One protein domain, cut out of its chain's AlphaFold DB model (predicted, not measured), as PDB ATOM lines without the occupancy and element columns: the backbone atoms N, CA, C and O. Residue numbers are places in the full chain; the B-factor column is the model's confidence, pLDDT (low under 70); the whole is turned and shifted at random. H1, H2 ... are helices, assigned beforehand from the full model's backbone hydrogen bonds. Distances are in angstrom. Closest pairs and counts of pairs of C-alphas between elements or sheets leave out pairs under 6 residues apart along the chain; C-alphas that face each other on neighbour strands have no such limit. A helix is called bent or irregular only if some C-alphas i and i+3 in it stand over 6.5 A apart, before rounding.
ATOM      1  N   LEU A   3      74.366 -61.459  52.558       81.44
ATOM      2  CA  LEU A   3      73.874 -62.259  53.689       81.44
ATOM      3  C   LEU A   3      72.718 -63.210  53.337       81.44
ATOM      4  O   LEU A   3      72.705 -64.340  53.811       81.44
ATOM      5  N   ASN A   4      71.775 -62.799  52.482       84.56
ATOM      6  CA  ASN A   4      70.648 -63.664  52.113       84.56
ATOM      7  C   ASN A   4      71.106 -64.826  51.218       84.56
ATOM      8  O   ASN A   4      70.631 -65.942  51.375       84.56
ATOM      9  N   ALA A   5      72.064 -64.591  50.316       87.56
ATOM     10  CA  ALA A   5      72.613 -65.652  49.471       87.56
ATOM     11  C   ALA A   5      73.404 -66.682  50.296       87.56
ATOM     12  O   ALA A   5      73.313 -67.883  50.045       87.56
ATOM     13  N   ILE A   6      74.143 -66.218  51.309       85.75
ATOM     14  CA  ILE A   6      74.855 -67.090  52.252       85.75
ATOM     15  C   ILE A   6      73.859 -67.893  53.095       85.75
ATOM     16  O   ILE A   6      74.017 -69.103  53.216       85.75
ATOM     17  N   ALA A   7      72.814 -67.252  53.623       86.06
ATOM     18  CA  ALA A   7      71.772 -67.921  54.397       86.06
ATOM     19  C   ALA A   7      71.099 -69.056  53.608       86.06
ATOM     20  O   ALA A   7      70.975 -70.169  54.113       86.06
ATOM     21  N   GLU A   8      70.718 -68.800  52.355       87.81
ATOM     22  CA  GLU A   8      70.086 -69.813  51.503       87.81
ATOM     23  C   GLU A   8      71.052 -70.944  51.131       87.81
ATOM     24  O   GLU A   8      70.670 -72.115  51.139       87.81
ATOM     25  N   LYS A   9      72.331 -70.629  50.888       88.00
ATOM     26  CA  LYS A   9      73.365 -71.648  50.667       88.00
ATOM     27  C   LYS A   9      73.540 -72.546  51.895       88.00
ATOM     28  O   LYS A   9      73.537 -73.767  51.750       88.00
ATOM     29  N   LEU A  10      73.648 -71.955  53.086       86.44
ATOM     30  CA  LEU A  10      73.804 -72.691  54.342       86.44
ATOM     31  C   LEU A  10      72.598 -73.591  54.609       86.44
ATOM     32  O   LEU A  10      72.782 -74.769  54.885       86.44
ATOM     33  N   LYS A  11      71.369 -73.090  54.443       84.69
ATOM     34  CA  LYS A  11      70.151 -73.906  54.596       84.69
ATOM     35  C   LYS A  11      70.097 -75.086  53.626       84.69
ATOM     36  O   LYS A  11      69.582 -76.139  53.982       84.69
ATOM     37  N   ARG A  12      70.606 -74.919  52.402       86.94
ATOM     38  CA  ARG A  12      70.588 -75.976  51.383       86.94
ATOM     39  C   ARG A  12      71.595 -77.093  51.669       86.94
ATOM     40  O   ARG A  12      71.331 -78.229  51.295       86.94
ATOM     41  N   GLN A  13      72.726 -76.777  52.300       85.69
ATOM     42  CA  GLN A  13      73.786 -77.749  52.612       85.69
ATOM     43  C   GLN A  13      73.667 -78.349  54.024       85.69
ATOM     44  O   GLN A  13      74.157 -79.447  54.277       85.69
ATOM     45  N   SER A  14      72.942 -77.683  54.926       84.31
ATOM     46  CA  SER A  14      72.914 -78.006  56.356       84.31
ATOM     47  C   SER A  14      72.474 -79.432  56.689       84.31
ATOM     48  O   SER A  14      72.964 -80.011  57.656       84.31
ATOM     49  N   LYS A  15      71.558 -80.015  55.910       80.12
ATOM     50  CA  LYS A  15      70.973 -81.326  56.222       80.12
ATOM     51  C   LYS A  15      72.017 -82.445  56.307       80.12
ATOM     52  O   LYS A  15      71.909 -83.299  57.182       80.12
ATOM     53  N   ASP A  16      73.016 -82.425  55.429       86.62
ATOM     54  CA  ASP A  16      74.095 -83.415  55.438       86.62
ATOM     55  C   ASP A  16      75.271 -82.959  56.317       86.62
ATOM     56  O   ASP A  16      75.839 -83.776  57.044       86.62
ATOM     57  N   ASP A  17      75.568 -81.653  56.344       87.50
ATOM     58  CA  ASP A  17      76.671 -81.071  57.128       87.50
ATOM     59  C   ASP A  17      76.488 -81.225  58.652       87.50
ATOM     60  O   ASP A  17      77.465 -81.321  59.400       87.50
ATOM     61  N   PHE A  18      75.239 -81.262  59.128       86.94
ATOM     62  CA  PHE A  18      74.902 -81.395  60.551       86.94
ATOM     63  C   PHE A  18      74.232 -82.730  60.900       86.94
ATOM     64  O   PHE A  18      73.634 -82.868  61.967       86.94
ATOM     65  N   LYS A  19      74.344 -83.745  60.037       86.25
ATOM     66  CA  LYS A  19      73.807 -85.076  60.332       86.25
ATOM     67  C   LYS A  19      74.451 -85.657  61.599       86.25
ATOM     68  O   LYS A  19      75.673 -85.706  61.716       86.25
ATOM     69  N   GLY A  20      73.625 -86.122  62.538       85.88
ATOM     70  CA  GLY A  20      74.088 -86.702  63.807       85.88
ATOM     71  C   GLY A  20      74.527 -85.674  64.854       85.88
ATOM     72  O   GLY A  20      75.137 -86.044  65.856       85.88
ATOM     73  N   ARG A  21      74.243 -84.384  64.636       89.12
ATOM     74  CA  ARG A  21      74.366 -83.361  65.678       89.12
ATOM     75  C   ARG A  21      73.176 -83.421  66.631       89.12
ATOM     76  O   ARG A  21      72.107 -83.900  66.276       89.12
ATOM     77  N   HIS A  22      73.404 -82.904  67.834       87.25
ATOM     78  CA  HIS A  22      72.406 -82.817  68.896       87.25
ATOM     79  C   HIS A  22      71.188 -81.973  68.501       87.25
ATOM     80  O   HIS A  22      70.060 -82.293  68.844       87.25
ATOM     81  N   PHE A  23      71.433 -80.907  67.740       86.44
ATOM     82  CA  PHE A  23      70.399 -80.009  67.257       86.44
ATOM     83  C   PHE A  23      70.161 -80.201  65.768       86.44
ATOM     84  O   PHE A  23      71.087 -80.477  64.999       86.44
ATOM     85  N   GLU A  24      68.916 -79.965  65.363       88.62
ATOM     86  CA  GLU A  24      68.521 -79.968  63.965       88.62
ATOM     87  C   GLU A  24      69.344 -78.973  63.135       88.62
ATOM     88  O   GLU A  24      69.602 -77.832  63.530       88.62
ATOM     89  N   ALA A  25      69.704 -79.394  61.924       90.38
ATOM     90  CA  ALA A  25      70.531 -78.631  60.993       90.38
ATOM     91  C   ALA A  25      70.011 -77.207  60.736       90.38
ATOM     92  O   ALA A  25      70.779 -76.249  60.619       90.38
ATOM     93  N   TRP A  26      68.689 -77.059  60.637       88.62
ATOM     94  CA  TRP A  26      68.053 -75.770  60.390       88.62
ATOM     95  C   TRP A  26      68.153 -74.832  61.602       88.62
ATOM     96  O   TRP A  26      68.277 -73.625  61.402       88.62
ATOM     97  N   LEU A  27      68.165 -75.370  62.828       89.69
ATOM     98  CA  LEU A  27      68.290 -74.598  64.064       89.69
ATOM     99  C   LEU A  27      69.698 -74.006  64.187       89.69
ATOM    100  O   LEU A  27      69.855 -72.806  64.412       89.69
ATOM    101  N   ILE A  28      70.721 -74.824  63.915       90.44
ATOM    102  CA  ILE A  28      72.129 -74.398  63.899       90.44
ATOM    103  C   ILE A  28      72.336 -73.274  62.876       90.44
ATOM    104  O   ILE A  28      72.925 -72.238  63.185       90.44
ATOM    105  N   VAL A  29      71.809 -73.437  61.658       91.94
ATOM    106  CA  VAL A  29      71.902 -72.397  60.624       91.94
ATOM    107  C   VAL A  29      71.154 -71.129  61.032       91.94
ATOM    108  O   VAL A  29      71.654 -70.028  60.796       91.94
ATOM    109  N   GLN A  30      69.985 -71.254  61.661       90.94
ATOM    110  CA  GLN A  30      69.209 -70.101  62.108       90.94
ATOM    111  C   GLN A  30      69.957 -69.284  63.171       90.94
ATOM    112  O   GLN A  30      69.967 -68.053  63.077       90.94
ATOM    113  N   ALA A  31      70.637 -69.958  64.106       92.06
ATOM    114  CA  ALA A  31      71.468 -69.334  65.137       92.06
ATOM    115  C   ALA A  31      72.624 -68.542  64.522       92.06
ATOM    116  O   ALA A  31      72.799 -67.358  64.808       92.06
ATOM    117  N   VAL A  32      73.364 -69.170  63.603       90.81
ATOM    118  CA  VAL A  32      74.501 -68.540  62.915       90.81
ATOM    119  C   VAL A  32      74.051 -67.328  62.097       90.81
ATOM    120  O   VAL A  32      74.711 -66.291  62.117       90.81
ATOM    121  N   ILE A  33      72.912 -67.414  61.400       91.19
ATOM    122  CA  ILE A  33      72.386 -66.286  60.620       91.19
ATOM    123  C   ILE A  33      72.069 -65.093  61.522       91.19
ATOM    124  O   ILE A  33      72.383 -63.964  61.149       91.19
ATOM    125  N   TRP A  34      71.439 -65.305  62.678       91.62
ATOM    126  CA  TRP A  34      71.103 -64.195  63.570       91.62
ATOM    127  C   TRP A  34      72.315 -63.622  64.279       91.62
ATOM    128  O   TRP A  34      72.420 -62.400  64.329       91.62
ATOM    129  N   TYR A  35      73.250 -64.469  64.711       90.81
ATOM    130  CA  TYR A  35      74.527 -64.024  65.265       90.81
ATOM    131  C   TYR A  35      75.289 -63.105  64.299       90.81
ATOM    132  O   TYR A  35      75.861 -62.099  64.696       90.81
ATOM    133  N   LEU A  36      75.289 -63.433  63.001       88.12
ATOM    134  CA  LEU A  36      75.989 -62.640  61.987       88.12
ATOM    135  C   LEU A  36      75.207 -61.404  61.529       88.12
ATOM    136  O   LEU A  36      75.804 -60.442  61.047       88.12
ATOM    137  N   ARG A  37      73.873 -61.442  61.588       90.19
ATOM    138  CA  ARG A  37      73.015 -60.364  61.078       90.19
ATOM    139  C   ARG A  37      72.735 -59.283  62.115       90.19
ATOM    140  O   ARG A  37      72.516 -58.135  61.729       90.19
ATOM    141  N   TYR A  38      72.708 -59.648  63.388       90.44
ATOM    142  CA  TYR A  38      72.356 -58.770  64.493       90.44
ATOM    143  C   TYR A  38      73.472 -58.803  65.543       90.44
ATOM    144  O   TYR A  38      74.109 -59.840  65.703       90.44
ATOM    145  N   PRO A  39      73.724 -57.702  66.271       89.25
ATOM    146  CA  PRO A  39      74.734 -57.654  67.328       89.25
ATOM    147  C   PRO A  39      74.234 -58.367  68.601       89.25
ATOM    148  O   PRO A  39      74.124 -57.752  69.656       89.25
ATOM    149  N   LEU A  40      73.872 -59.644  68.476       90.94
ATOM    150  CA  LEU A  40      73.348 -60.472  69.560       90.94
ATOM    151  C   LEU A  40      74.498 -61.143  70.311       90.94
ATOM    152  O   LEU A  40      75.442 -61.658  69.704       90.94
ATOM    153  N   SER A  41      74.398 -61.177  71.635       91.81
ATOM    154  CA  SER A  41      75.219 -62.050  72.463       91.81
ATOM    155  C   SER A  41      74.726 -63.500  72.375       91.81
ATOM    156  O   SER A  41      73.623 -63.784  71.907       91.81
ATOM    157  N   TYR A  42      75.541 -64.444  72.851       88.94
ATOM    158  CA  TYR A  42      75.112 -65.842  72.964       88.94
ATOM    159  C   TYR A  42      73.897 -66.009  73.875       88.94
ATOM    160  O   TYR A  42      73.042 -66.837  73.583       88.94
ATOM    161  N   ARG A  43      73.804 -65.189  74.927       91.69
ATOM    162  CA  ARG A  43      72.666 -65.186  75.842       91.69
ATOM    163  C   ARG A  43      71.398 -64.690  75.160       91.69
ATOM    164  O   ARG A  43      70.363 -65.315  75.313       91.69
ATOM    165  N   ASP A  44      71.492 -63.637  74.348       92.50
ATOM    166  CA  ASP A  44      70.332 -63.160  73.587       92.50
ATOM    167  C   ASP A  44      69.847 -64.235  72.607       92.50
ATOM    168  O   ASP A  44      68.650 -64.426  72.433       92.50
ATOM    169  N   LEU A  45      70.764 -64.974  71.970       90.75
ATOM    170  CA  LEU A  45      70.384 -66.101  71.113       90.75
ATOM    171  C   LEU A  45      69.717 -67.226  71.902       90.75
ATOM    172  O   LEU A  45      68.717 -67.759  71.432       90.75
ATOM    173  N   GLU A  46      70.263 -67.590  73.062       89.25
ATOM    174  CA  GLU A  46      69.695 -68.601  73.956       89.25
ATOM    175  C   GLU A  46      68.280 -68.215  74.398       89.25
ATOM    176  O   GLU A  46      67.353 -68.976  74.137       89.25
ATOM    177  N   GLU A  47      68.092 -66.997  74.914       91.50
ATOM    178  CA  GLU A  47      66.784 -66.459  75.311       91.50
ATOM    179  C   GLU A  47      65.812 -66.433  74.113       91.50
ATOM    180  O   GLU A  47      64.675 -66.887  74.216       91.50
ATOM    181  N   MET A  48      66.261 -66.019  72.921       91.00
ATOM    182  CA  MET A  48      65.429 -66.043  71.708       91.00
ATOM    183  C   MET A  48      65.028 -67.456  71.256       91.00
ATOM    184  O   MET A  48      64.005 -67.615  70.579       91.00
ATOM    185  N   PHE A  49      65.853 -68.472  71.522       88.38
ATOM    186  CA  PHE A  49      65.525 -69.864  71.222       88.38
ATOM    187  C   PHE A  49      64.612 -70.462  72.298       88.38
ATOM    188  O   PHE A  49      63.663 -71.174  71.965       88.38
ATOM    189  N   GLU A  50      64.828 -70.116  73.560       88.25
ATOM    190  CA  GLU A  50      63.966 -70.474  74.682       88.25
ATOM    191  C   GLU A  50      62.544 -69.923  74.489       88.25
ATOM    192  O   GLU A  50      61.582 -70.689  74.486       88.25
ATOM    193  N   GLU A  51      62.403 -68.638  74.145       89.06
ATOM    194  CA  GLU A  51      61.114 -67.999  73.823       89.06
ATOM    195  C   GLU A  51      60.356 -68.688  72.676       89.06
ATOM    196  O   GLU A  51      59.129 -68.615  72.584       89.06
ATOM    197  N   ARG A  52      61.078 -69.352  71.768       85.50
ATOM    198  CA  ARG A  52      60.503 -70.081  70.627       85.50
ATOM    199  C   ARG A  52      60.240 -71.557  70.924       85.50
ATOM    200  O   ARG A  52      59.774 -72.262  70.029       85.50
ATOM    201  N   GLY A  53      60.502 -72.005  72.152       82.12
ATOM    202  CA  GLY A  53      60.230 -73.360  72.621       82.12
ATOM    203  C   GLY A  53      61.313 -74.381  72.277       82.12
ATOM    204  O   GLY A  53      60.997 -75.563  72.167       82.12
TER     205      GLY A  53
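This is residues 3 to 53 of the 57 residues of an uncharacterized protein of Rhizobium leguminosarum (UniProt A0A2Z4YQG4). What does the model look like? H1 and H2 form a helical hairpin, side by side and running opposite ways, and the shorter H3 packs on the other side of H2 at a steep tilt, which leaves H2 in the middle. What is it made of? The printed part has 51 residues with three named helices, in the order H1, H2, H3, and no named strand; the class is all helix. How large is it? It is only just compact, close to loose, with a radius of gyration of the C-alphas of 11.3 A and spans of 27 by 25 by 14 A.

How does the hairpin meet? H1, residues 3 to 17, touches H2, residues 25 to 37, at a shallow tilt of 26 degrees, opposite ways; their closest C-alphas, of Ser 14 and Ala 25, are 5.3 A apart. Where is H3? H3, residues 42 to 50, touches residues 31 to 35 of H2 alone, at a steep tilt of 47 degrees, opposite ways; the closest C-alphas, of Ala 31 and Leu 45, are 6.9 A apart. H1 and H3 are apart. What do the backbones show? In H2 and H3 every O i to N i+4 pair is within hydrogen-bond range; in H1, 9 of 11 are.

Where does H1 run? It begins at C-alpha 3 (73.874, -62.259, 53.689) and is 19.3 A long. It is irregular: C-alphas 12 and 15 are 7.2 A apart. Where are the others? H2 is 18.4 A long; H3, 12.2 A long, ends at C-alpha 50 (63.966, -70.474, 74.682).

What is farthest apart? The C-alphas of Gly 20 and Pro 39, at 29.3 A. Is it continuous? The printed part has no cut; the link from H1 to H2 is short, that from H2 to H3 tight. How confident is the model? The mean pLDDT of the printed part is 88.3, and no printed residue is under 70.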